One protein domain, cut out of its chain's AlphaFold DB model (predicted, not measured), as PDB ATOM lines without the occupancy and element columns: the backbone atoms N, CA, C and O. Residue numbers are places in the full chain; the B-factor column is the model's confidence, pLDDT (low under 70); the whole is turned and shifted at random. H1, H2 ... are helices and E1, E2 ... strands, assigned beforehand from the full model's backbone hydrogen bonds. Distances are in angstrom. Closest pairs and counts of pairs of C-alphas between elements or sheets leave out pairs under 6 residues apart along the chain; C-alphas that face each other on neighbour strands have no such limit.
ATOM      1  N   ILE A   3     191.067 207.546 210.502       89.31
ATOM      2  CA  ILE A   3     190.497 206.743 209.430       89.31
ATOM      3  C   ILE A   3     189.564 205.724 210.062       89.31
ATOM      4  O   ILE A   3     189.963 205.019 210.983       89.31
ATOM      5  N   TYR A   4     188.336 205.662 209.566       91.31
ATOM      6  CA  TYR A   4     187.295 204.787 210.087       91.31
ATOM      7  C   TYR A   4     186.828 203.849 208.995       91.31
ATOM      8  O   TYR A   4     186.689 204.259 207.843       91.31
ATOM      9  N   LYS A   5     186.545 202.611 209.392       91.19
ATOM     10  CA  LYS A   5     185.809 201.636 208.594       91.19
ATOM     11  C   LYS A   5     184.462 201.461 209.244       91.19
ATOM     12  O   LYS A   5     184.413 201.160 210.434       91.19
ATOM     13  N   LEU A   6     183.398 201.690 208.499       95.38
ATOM     14  CA  LEU A   6     182.056 201.743 209.049       95.38
ATOM     15  C   LEU A   6     181.146 200.748 208.347       95.38
ATOM     16  O   LEU A   6     181.253 200.565 207.134       95.38
ATOM     17  N   GLN A   7     180.229 200.161 209.109       96.62
ATOM     18  CA  GLN A   7     179.122 199.372 208.588       96.62
ATOM     19  C   GLN A   7     177.797 199.889 209.142       96.62
ATOM     20  O   GLN A   7     177.643 200.131 210.342       96.62
ATOM     21  N   TYR A   8     176.831 200.024 208.240       97.88
ATOM     22  CA  TYR A   8     175.447 200.366 208.554       97.88
ATOM     23  C   TYR A   8     174.509 199.377 207.873       97.88
ATOM     24  O   TYR A   8     174.868 198.761 206.869       97.88
ATOM     25  N   ASP A   9     173.278 199.275 208.368       97.19
ATOM     26  CA  ASP A   9     172.272 198.387 207.779       97.19
ATOM     27  C   ASP A   9     171.839 198.885 206.395       97.19
ATOM     28  O   ASP A   9     171.498 198.107 205.506       97.19
ATOM     29  N   ASN A  10     171.832 200.207 206.198       97.06
ATOM     30  CA  ASN A  10     171.476 200.838 204.933       97.06
ATOM     31  C   ASN A  10     172.048 202.259 204.813       97.06
ATOM     32  O   ASN A  10     172.456 202.885 205.792       97.06
ATOM     33  N   LYS A  11     172.016 202.792 203.587       96.25
ATOM     34  CA  LYS A  11     172.550 204.121 203.267       96.25
ATOM     35  C   LYS A  11     171.860 205.262 204.028       96.25
ATOM     36  O   LYS A  11     172.531 206.207 204.420       96.25
ATOM     37  N   ALA A  12     170.547 205.188 204.256       97.31
ATOM     38  CA  ALA A  12     169.821 206.265 204.935       97.31
ATOM     39  C   ALA A  12     170.264 206.420 206.398       97.31
ATOM     40  O   ALA A  12     170.378 207.540 206.891       97.31
ATOM     41  N   GLN A  13     170.561 205.304 207.071       98.00
ATOM     42  CA  GLN A  13     171.137 205.312 208.415       98.00
ATOM     43  C   GLN A  13     172.528 205.956 208.424       98.00
ATOM     44  O   GLN A  13     172.785 206.824 209.255       98.00
ATOM     45  N   ALA A  14     173.393 205.572 207.480       97.75
ATOM     46  CA  ALA A  14     174.731 206.144 207.343       97.75
ATOM     47  C   ALA A  14     174.677 207.659 207.083       97.75
ATOM     48  O   ALA A  14     175.322 208.432 207.783       97.75
ATOM     49  N   ASP A  15     173.847 208.100 206.132       97.38
ATOM     50  CA  ASP A  15     173.698 209.515 205.781       97.38
ATOM     51  C   ASP A  15     173.224 210.361 206.975       97.38
ATOM     52  O   ASP A  15     173.733 211.462 207.195       97.38
ATOM     53  N   ALA A  16     172.271 209.843 207.760       98.06
ATOM     54  CA  ALA A  16     171.780 210.513 208.959       98.06
ATOM     55  C   ALA A  16     172.867 210.617 210.041       98.06
ATOM     56  O   ALA A  16     173.045 211.686 210.626       98.06
ATOM     57  N   ASP A  17     173.620 209.540 210.270       98.19
ATOM     58  CA  ASP A  17     174.704 209.509 211.253       98.19
ATOM     59  C   ASP A  17     175.865 210.436 210.856       98.19
ATOM     60  O   ASP A  17     176.417 211.154 211.691       98.19
ATOM     61  N   PHE A  18     176.198 210.496 209.563       98.19
ATOM     62  CA  PHE A  18     177.227 211.391 209.029       98.19
ATOM     63  C   PHE A  18     176.848 212.861 209.188       98.19
ATOM     64  O   PHE A  18     177.713 213.677 209.518       98.19
ATOM     65  N   LEU A  19     175.576 213.202 208.977       98.00
ATOM     66  CA  LEU A  19     175.087 214.562 209.169       98.00
ATOM     67  C   LEU A  19     175.091 214.948 210.655       98.00
ATOM     68  O   LEU A  19     175.594 216.012 211.005       98.00
ATOM     69  N   ASP A  20     174.592 214.068 211.530       98.00
ATOM     70  CA  ASP A  20     174.558 214.278 212.986       98.00
ATOM     71  C   ASP A  20     175.965 214.469 213.576       98.00
ATOM     72  O   ASP A  20     176.213 215.378 214.371       98.00
ATOM     73  N   LYS A  21     176.932 213.667 213.118       97.19
ATOM     74  CA  LYS A  21     178.325 213.708 213.597       97.19
ATOM     75  C   LYS A  21     179.175 214.794 212.938       97.19
ATOM     76  O   LYS A  21     180.351 214.940 213.281       97.19
ATOM     77  N   GLY A  22     178.607 215.563 212.007       97.06
ATOM     78  CA  GLY A  22     179.312 216.629 211.293       97.06
ATOM     79  C   GLY A  22     180.388 216.116 210.332       97.06
ATOM     80  O   GLY A  22     181.372 216.811 210.070       97.06
ATOM     81  N   VAL A  23     180.229 214.898 209.815       97.81
ATOM     82  CA  VAL A  23     181.038 214.370 208.707       97.81
ATOM     83  C   VAL A  23     180.600 215.031 207.400       97.81
ATOM     84  O   VAL A  23     181.435 215.476 206.606       97.81
ATOM     85  N   THR A  24     179.289 215.142 207.205       98.19
ATOM     86  CA  THR A  24     178.658 215.844 206.088       98.19
ATOM     87  C   THR A  24     177.832 217.022 206.595       98.19
ATOM     88  O   THR A  24     177.570 217.171 207.786       98.19
ATOM     89  N   GLN A  25     177.456 217.901 205.675       97.75
ATOM     90  CA  GLN A  25     176.581 219.041 205.908       97.75
ATOM     91  C   GLN A  25     175.697 219.266 204.685       97.75
ATOM     92  O   GLN A  25     176.070 218.906 203.565       97.75
ATOM     93  N   ILE A  26     174.547 219.901 204.891       97.38
ATOM     94  CA  ILE A  26     173.703 220.364 203.791       97.38
ATOM     95  C   ILE A  26     174.122 221.786 203.425       97.38
ATOM     96  O   ILE A  26     174.151 222.670 204.280       97.38
ATOM     97  N   ILE A  27     174.454 221.998 202.156       96.12
ATOM     98  CA  ILE A  27     174.743 223.311 201.580       96.12
ATOM     99  C   ILE A  27     173.696 223.652 200.527       96.12
ATOM    100  O   ILE A  27     173.118 222.763 199.904       96.12
ATOM    101  N   GLU A  28     173.472 224.943 200.311       96.56
ATOM    102  CA  GLU A  28     172.622 225.427 199.229       96.56
ATOM    103  C   GLU A  28     173.493 225.953 198.090       96.56
ATOM    104  O   GLU A  28     174.361 226.805 198.300       96.56
ATOM    105  N   VAL A  29     173.267 225.436 196.885       94.75
ATOM    106  CA  VAL A  29     173.917 225.887 195.654       94.75
ATOM    107  C   VAL A  29     172.809 226.153 194.646       94.75
ATOM    108  O   VAL A  29     171.990 225.281 194.386       94.75
ATOM    109  N   GLU A  30     172.735 227.383 194.135       93.94
ATOM    110  CA  GLU A  30     171.726 227.789 193.139       93.94
ATOM    111  C   GLU A  30     170.265 227.502 193.564       93.94
ATOM    112  O   GLU A  30     169.408 227.187 192.742       93.94
ATOM    113  N   GLY A  31     169.961 227.619 194.863       93.69
ATOM    114  CA  GLY A  31     168.622 227.359 195.405       93.69
ATOM    115  C   GLY A  31     168.277 225.873 195.573       93.69
ATOM    116  O   GLY A  31     167.130 225.547 195.878       93.69
ATOM    117  N   GLN A  32     169.240 224.966 195.377       95.12
ATOM    118  CA  GLN A  32     169.090 223.528 195.595       95.12
ATOM    119  C   GLN A  32     169.948 223.058 196.772       95.12
ATOM    120  O   GLN A  32     171.072 223.517 196.969       95.12
ATOM    121  N   GLN A  33     169.413 222.129 197.567       95.56
ATOM    122  CA  GLN A  33     170.147 221.523 198.676       95.56
ATOM    123  C   GLN A  33     171.036 220.380 198.180       95.56
ATOM    124  O   GLN A  33     170.577 219.481 197.476       95.56
ATOM    125  N   HIS A  34     172.294 220.392 198.611       94.56
ATOM    126  CA  HIS A  34     173.284 219.361 198.328       94.56
ATOM    127  C   HIS A  34     173.950 218.897 199.618       94.56
ATOM    128  O   HIS A  34     174.255 219.701 200.498       94.56
ATOM    129  N   THR A  35     174.248 217.605 199.703       95.44
ATOM    130  CA  THR A  35     175.109 217.069 200.759       95.44
ATOM    131  C   THR A  35     176.565 217.259 200.354       95.44
ATOM    132  O   THR A  35     176.978 216.818 199.282       95.44
ATOM    133  N   ALA A  36     177.349 217.900 201.214       96.44
ATOM    134  CA  ALA A  36     178.777 218.115 201.026       96.44
ATOM    135  C   ALA A  36     179.563 217.653 202.255       96.44
ATOM    136  O   ALA A  36     179.042 217.621 203.370       96.44
ATOM    137  N   ASN A  37     180.839 217.332 202.062       97.12
ATOM    138  CA  ASN A  37     181.751 217.058 203.169       97.12
ATOM    139  C   ASN A  37     181.975 218.331 203.998       97.12
ATOM    140  O   ASN A  37     182.061 219.433 203.450       97.12
ATOM    141  N   THR A  38     182.100 218.191 205.317       97.25
ATOM    142  CA  THR A  38     182.540 219.304 206.168       97.25
ATOM    143  C   THR A  38     184.031 219.582 205.985       97.25
ATOM    144  O   THR A  38     184.783 218.742 205.487       97.25
ATOM    145  N   SER A  39     184.501 220.746 206.444       96.06
ATOM    146  CA  SER A  39     185.931 221.100 206.405       96.06
ATOM    147  C   SER A  39     186.822 220.116 207.180       96.06
ATOM    148  O   SER A  39     188.026 220.044 206.933       96.06
ATOM    149  N   THR A  40     186.243 219.340 208.102       96.06
ATOM    150  CA  THR A  40     186.954 218.307 208.860       96.06
ATOM    151  C   THR A  40     186.976 216.940 208.186       96.06
ATOM    152  O   THR A  40     187.716 216.073 208.651       96.06
ATOM    153  N   THR A  41     186.243 216.750 207.090       97.56
ATOM    154  CA  THR A  41     186.145 215.487 206.349       97.56
ATOM    155  C   THR A  41     186.952 215.562 205.061       97.56
ATOM    156  O   THR A  41     186.686 216.383 204.188       97.56
ATOM    157  N   GLN A  42     187.958 214.700 204.931       95.69
ATOM    158  CA  GLN A  42     188.841 214.670 203.763       95.69
ATOM    159  C   GLN A  42     188.294 213.750 202.679       95.69
ATOM    160  O   GLN A  42     188.405 214.068 201.499       95.69
ATOM    161  N   ALA A  43     187.704 212.623 203.074       95.38
ATOM    162  CA  ALA A  43     187.144 211.656 202.144       95.38
ATOM    163  C   ALA A  43     186.043 210.824 202.806       95.38
ATOM    164  O   ALA A  43     186.114 210.519 203.997       95.38
ATOM    165  N   ILE A  44     185.067 210.438 201.988       96.62
ATOM    166  CA  ILE A  44     184.078 209.398 202.269       96.62
ATOM    167  C   ILE A  44     184.097 208.485 201.046       96.62
ATOM    168  O   ILE A  44     183.898 208.960 199.927       96.62
ATOM    169  N   VAL A  45     184.374 207.202 201.246       95.88
ATOM    170  CA  VAL A  45     184.429 206.195 200.185       95.88
ATOM    171  C   VAL A  45     183.358 205.152 200.459       95.88
ATOM    172  O   VAL A  45     183.403 204.485 201.486       95.88
ATOM    173  N   ASP A  46     182.406 205.016 199.537       95.81
ATOM    174  CA  ASP A  46     181.449 203.907 199.514       95.81
ATOM    175  C   ASP A  46     182.130 202.681 198.892       95.81
ATOM    176  O   ASP A  46     182.616 202.743 197.758       95.81
ATOM    177  N   LEU A  47     182.210 201.582 199.643       93.62
ATOM    178  CA  LEU A  47     182.880 200.355 199.204       93.62
ATOM    179  C   LEU A  47     181.968 199.453 198.353       93.62
ATOM    180  O   LEU A  47     182.432 198.463 197.786       93.62
ATOM    181  N   GLY A  48     180.678 199.780 198.242       92.94
ATOM    182  CA  GLY A  48     179.690 198.949 197.572       92.94
ATOM    183  C   GLY A  48     179.469 197.610 198.284       92.94
ATOM    184  O   GLY A  48     179.471 197.518 199.509       92.94
ATOM    185  N   ARG A  49     179.235 196.553 197.498       92.50
ATOM    186  CA  ARG A  49     178.946 195.210 198.021       92.50
ATOM    187  C   ARG A  49     180.235 194.433 198.265       92.50
ATOM    188  O   ARG A  49     181.012 194.227 197.333       92.50
ATOM    189  N   ILE A  50     180.410 193.933 199.484       92.12
ATOM    190  CA  ILE A  50     181.561 193.106 199.863       92.12
ATOM    191  C   ILE A  50     181.200 191.632 199.693       92.12
ATOM    192  O   ILE A  50     180.191 191.172 200.222       92.12
ATOM    193  N   VAL A  51     182.015 190.892 198.940       94.06
ATOM    194  CA  VAL A  51     181.834 189.447 198.737       94.06
ATOM    195  C   VAL A  51     182.177 188.706 200.028       94.06
ATOM    196  O   VAL A  51     183.291 188.823 200.533       94.06
ATOM    197  N   GLU A  52     181.229 187.921 200.525       94.31
ATOM    198  CA  GLU A  52     181.429 186.985 201.630       94.31
ATOM    199  C   GLU A  52     181.876 185.624 201.095       94.31
ATOM    200  O   GLU A  52     182.928 185.109 201.469       94.31
ATOM    201  N   THR A  53     181.101 185.064 200.163       96.12
ATOM    202  CA  THR A  53     181.421 183.797 199.500       96.12
ATOM    203  C   THR A  53     181.616 184.047 198.009       96.12
ATOM    204  O   THR A  53     180.686 184.530 197.354       96.12
ATOM    205  N   PRO A  54     182.795 183.729 197.445       96.56
ATOM    206  CA  PRO A  54     183.037 183.873 196.018       96.56
ATOM    207  C   PRO A  54     182.045 183.059 195.186       96.56
ATOM    208  O   PRO A  54     181.731 181.914 195.512       96.56
ATOM    209  N   GLY A  55     181.593 183.643 194.079       96.69
ATOM    210  CA  GLY A  55     180.880 182.897 193.053       96.69
ATOM    211  C   GLY A  55     181.816 181.938 192.321       96.69
ATOM    212  O   GLY A  55     183.040 182.080 192.359       96.69
ATOM    213  N   THR A  56     181.238 180.968 191.625       97.81
ATOM    214  CA  THR A  56     181.971 180.058 190.741       97.81
ATOM    215  C   THR A  56     181.589 180.321 189.295       97.81
ATOM    216  O   THR A  56     180.445 180.680 189.002       97.81
ATOM    217  N   TYR A  57     182.557 180.158 188.397       97.50
ATOM    218  CA  TYR A  57     182.439 180.514 186.987       97.50
ATOM    219  C   TYR A  57     182.966 179.378 186.110       97.50
ATOM    220  O   TYR A  57     183.867 178.644 186.525       97.50
ATOM    221  N   ASP A  58     182.396 179.225 184.919       96.38
ATOM    222  CA  ASP A  58     182.905 178.302 183.904       96.38
ATOM    223  C   ASP A  58     184.169 178.871 183.211       96.38
ATOM    224  O   ASP A  58     184.556 180.017 183.473       96.38
ATOM    225  N   PRO A  59     184.859 178.097 182.348       97.62
ATOM    226  CA  PRO A  59     186.050 178.576 181.641       97.62
ATOM    227  C   PRO A  59     185.824 179.800 180.740       97.62
ATOM    228  O   PRO A  59     186.787 180.505 180.444       97.62
ATOM    229  N   ASP A  60     184.580 180.060 180.328       97.00
ATOM    230  CA  ASP A  60     184.190 181.208 179.505       97.00
ATOM    231  C   ASP A  60     183.757 182.418 180.362       97.00
ATOM    232  O   ASP A  60     183.466 183.494 179.838       97.00
ATOM    233  N   GLY A  61     183.748 182.272 181.693       94.62
ATOM    234  CA  GLY A  61     183.404 183.318 182.653       94.62
ATOM    235  C   GLY A  61     181.910 183.443 182.956       94.62
ATOM    236  O   GLY A  61     181.509 184.415 183.603       94.62
ATOM    237  N   HIS A  62     181.065 182.495 182.540       96.69
ATOM    238  CA  HIS A  62     179.656 182.495 182.931       96.69
ATOM    239  C   HIS A  62     179.478 182.010 184.368       96.69
ATOM    240  O   HIS A  62     180.142 181.081 184.827       96.69
ATOM    241  N   VAL A  63     178.543 182.638 185.082       96.31
ATOM    242  CA  VAL A  63     178.235 182.313 186.478       96.31
ATOM    243  C   VAL A  63     177.630 180.909 186.575       96.31
ATOM    244  O   VAL A  63     176.563 180.654 186.021       96.31
ATOM    245  N   ILE A  64     178.275 180.032 187.345       97.56
ATOM    246  CA  ILE A  64     177.737 178.730 187.764       97.56
ATOM    247  C   ILE A  64     176.989 178.897 189.089       97.56
ATOM    248  O   ILE A  64     175.841 178.484 189.221       97.56
ATOM    249  N   THR A  65     177.638 179.521 190.076       97.69
ATOM    250  CA  THR A  65     177.033 179.871 191.371       97.69
ATOM    251  C   THR A  65     177.286 181.351 191.644       97.69
ATOM    252  O   THR A  65     178.443 181.773 191.570       97.69
ATOM    253  N   PRO A  66     176.254 182.160 191.937       96.44
ATOM    254  CA  PRO A  66     176.447 183.577 192.214       96.44
ATOM    255  C   PRO A  66     177.224 183.784 193.524       96.44
ATOM    256  O   PRO A  66     177.105 182.966 194.439       96.44
ATOM    257  N   PRO A  67     177.999 184.876 193.642       97.25
ATOM    258  CA  PRO A  67     178.605 185.254 194.910       97.25
ATOM    259  C   PRO A  67     177.537 185.599 195.953       97.25
ATOM    260  O   PRO A  67     176.487 186.159 195.624       97.25
ATOM    261  N   VAL A  68     177.848 185.315 197.216       97.62
ATOM    262  CA  VAL A  68     177.098 185.811 198.378       97.62
ATOM    263  C   VAL A  68     177.819 187.044 198.904       97.62
ATOM    264  O   VAL A  68     179.050 187.064 198.963       97.62
ATOM    265  N   TYR A  69     177.062 188.077 199.256       96.12
ATOM    266  CA  TYR A  69     177.587 189.343 199.753       96.12
ATOM    267  C   TYR A  69     177.199 189.528 201.215       96.12
ATOM    268  O   TYR A  69     176.114 189.104 201.604       96.12
ATOM    269  N   TYR A  70     178.053 190.204 201.980       95.12
ATOM    270  CA  TYR A  70     177.689 190.648 203.321       95.12
ATOM    271  C   TYR A  70     176.524 191.640 203.271       95.12
ATOM    272  O   TYR A  70     176.449 192.481 202.368       95.12
ATOM    273  N   ASP A  71     175.660 191.566 204.280       95.44
ATOM    274  CA  ASP A  71     174.563 192.509 204.462       95.44
ATOM    275  C   ASP A  71     175.064 193.893 204.906       95.44
ATOM    276  O   ASP A  71     176.027 194.032 205.670       95.44
ATOM    277  N   GLY A  72     174.351 194.923 204.455       95.62
ATOM    278  CA  GLY A  72     174.589 196.315 204.825       95.62
ATOM    279  C   GLY A  72     175.361 197.123 203.783       95.62
ATOM    280  O   GLY A  72     175.490 196.752 202.615       95.62
ATOM    281  N   VAL A  73     175.830 198.286 204.223       97.06
ATOM    282  CA  VAL A  73     176.631 199.236 203.446       97.06
ATOM    283  C   VAL A  73     177.904 199.573 204.206       97.06
ATOM    284  O   VAL A  73     177.904 199.643 205.437       97.06
ATOM    285  N   PHE A  74     178.989 199.786 203.466       96.94
ATOM    286  CA  PHE A  74     180.329 199.860 204.028       96.94
ATOM    287  C   PHE A  74     181.037 201.128 203.564       96.94
ATOM    288  O   PHE A  74     181.065 201.423 202.367       96.94
ATOM    289  N   TYR A  75     181.630 201.854 204.510       96.81
ATOM    290  CA  TYR A  75     182.280 203.133 204.244       96.81
ATOM    291  C   TYR A  75     183.677 203.204 204.841       96.81
ATOM    292  O   TYR A  75     183.880 202.839 205.996       96.81
ATOM    293  N   ASP A  76     184.607 203.772 204.078       94.38
ATOM    294  CA  ASP A  76     185.876 204.268 204.605       94.38
ATOM    295  C   ASP A  76     185.806 205.800 204.709       94.38
ATOM    296  O   ASP A  76     185.524 206.486 203.724       94.38
ATOM    297  N   ILE A  77     186.059 206.351 205.899       94.88
ATOM    298  CA  ILE A  77     185.982 207.799 206.156       94.88
ATOM    299  C   ILE A  77     187.301 208.315 206.703       94.88
ATOM    300  O   ILE A  77     187.885 207.720 207.605       94.88
ATOM    301  N   MET A  78     187.744 209.457 206.182       94.50
ATOM    302  CA  MET A  78     188.951 210.145 206.633       94.50
ATOM    303  C   MET A  78     188.604 211.523 207.185       94.50
ATOM    304  O   MET A  78     188.021 212.348 206.474       94.50
ATOM    305  N   THR A  79     189.000 211.790 208.431       95.06
ATOM    306  CA  THR A  79     188.767 213.083 209.089       95.06
ATOM    307  C   THR A  79     189.999 213.623 209.821       95.06
ATOM    308  O   THR A  79     190.882 212.897 210.296       95.06
ATOM    309  N   THR A  80     190.044 214.947 209.982       95.12
ATOM    310  CA  THR A  80     191.059 215.641 210.788       95.12
ATOM    311  C   THR A  80     190.695 215.643 212.266       95.12
ATOM    312  O   THR A  80     191.583 215.742 213.110       95.12
ATOM    313  N   LYS A  81     189.407 215.486 212.588       93.12
ATOM    314  CA  LYS A  81     188.872 215.452 213.953       93.12
ATOM    315  C   LYS A  81     188.487 214.030 214.361       93.12
ATOM    316  O   LYS A  81     187.935 213.293 213.551       93.12
ATOM    317  N   HIS A  82     188.744 213.661 215.613       93.62
ATOM    318  CA  HIS A  82     188.243 212.404 216.167       93.62
ATOM    319  C   HIS A  82     186.704 212.413 216.247       93.62
ATOM    320  O   HIS A  82     186.118 213.387 216.728       93.62
ATOM    321  N   ILE A  83     186.072 211.338 215.787       95.00
ATOM    322  CA  ILE A  83     184.625 211.116 215.778       95.00
ATOM    323  C   ILE A  83     184.384 209.707 216.311       95.00
ATOM    324  O   ILE A  83     185.025 208.759 215.870       95.00
ATOM    325  N   ASP A  84     183.467 209.582 217.262       94.88
ATOM    326  CA  ASP A  84     183.032 208.287 217.768       94.88
ATOM    327  C   ASP A  84     181.811 207.813 216.970       94.88
ATOM    328  O   ASP A  84     180.741 208.419 217.047       94.88
ATOM    329  N   PHE A  85     181.985 206.752 216.181       95.38
ATOM    330  CA  PHE A  85     180.910 206.107 215.419       95.38
ATOM    331  C   PHE A  85     180.252 204.943 216.182       95.38
ATOM    332  O   PHE A  85     179.368 204.269 215.651       95.38
ATOM    333  N   GLY A  86     180.658 204.696 217.431       93.88
ATOM    334  CA  GLY A  86     180.095 203.660 218.286       93.88
ATOM    335  C   GLY A  86     180.120 202.281 217.629       93.88
ATOM    336  O   GLY A  86     181.137 201.845 217.091       93.88
TER     337      GLY A  86
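Overview. This is residues 3 to 86 of the 115 residues of an uncharacterized protein of Euryarchaeota archaeon (UniProt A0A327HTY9). A small three-stranded sheet, E1, E7 and E4, with the single helix H1 over one face makes the body, and from it a long thin arm, residues 47 to 72, with E5 and E6 in it, sticks out one way, while the hairpin of E2 and E3 reaches out another way. The arm is made of two stretches of chain, one going out and one coming back, tied by two short antiparallel pairings, and it makes most of the length. The printed part has 84 residues, with one named helix and seven named strands in the order E1 H1 E2 E3 E4 E5 E6 E7; the sheet order E1, E7, E4 is antiparallel, as is the pair E2 and E3, and the class is mixed, helices and strands. The whole is loose, with a radius of gyration of the C-alphas of 17.2 A, and elongated, with spans of 51 by 33 by 20 A.

Arrangement. The largest sheet has E7, residues 73 to 79, as its inner strand, between the edge strands E1, residues 3 to 8, and E4, residues 41 to 46. It is twisted, its C-alphas lying up to 4.5 A off the best plane. E1 and E7 are antiparallel at 154 degrees, with N 6 and O 75 2.8 A apart and N 75 and O 6 2.9 A apart, within hydrogen-bond range. E7 and E4 are antiparallel at 164 degrees, with N 45 and O 76 at 2.8 A and N 76 and O 45 at 2.9 A. H1, residues 11 to 20, is on this sheet, and together they form two layers, a helix on one face of a sheet. Its height over the sheet is 10.0 A. It lies over E7 and only just over E1, on which 3 of its C-alphas fall, and runs along the strands, at 18 degrees to E7 on the local plane. The closest C-alphas of H1 and E7 are those of Lys 11 and Val 73, 6.4 A apart. In H1 every O i to N i+4 pair is within hydrogen-bond range. E2, residues 24 to 29, and E3, residues 32 to 37, form a hairpin, antiparallel at 144 degrees, with N 27 and O 34 2.8 A apart. The closest C-alphas of H1 and E2 are those of Phe 18 and Thr 24, at 5.5 A; H1 and E3 are near each other. The closest C-alphas of E3 and E4 are those of Asn 37 and Ala 43, at 7.7 A. E5, residues 51 to 53, and E6, residues 63 to 65, pair with no named strand and are apart from each other. Residues 51 to 53 of E5 pair with residues 68 to 69, and residues 56 to 57 pair with residues 63 to 65 of E6, both antiparallel. E5 is apart from E4 and from E7.

Along the chain. E1 is 16.4 A long and begins at C-alpha 3, (190.497, 206.743, 209.430). H1 is 14.2 A long, E2 15.2 A, E3 16.1 A and E4 14.2 A. In the arm, E5 and E6 have three residues each, and C-alpha 63 of E6 is at (178.235, 182.313, 186.478). E7, the longest strand by residues, is 19.3 A long and ends at C-alpha 79, (188.767, 213.083, 209.089).

Size, cuts and confidence. The two C-alphas farthest apart, those of Gly 31 and Pro 59, are 53.6 A apart. The printed part has no cut and no long link; E5 to E6 and E6 to E7 are short links, and the others are tight. The mean pLDDT of the printed part is 95.9, and no printed residue is under 70.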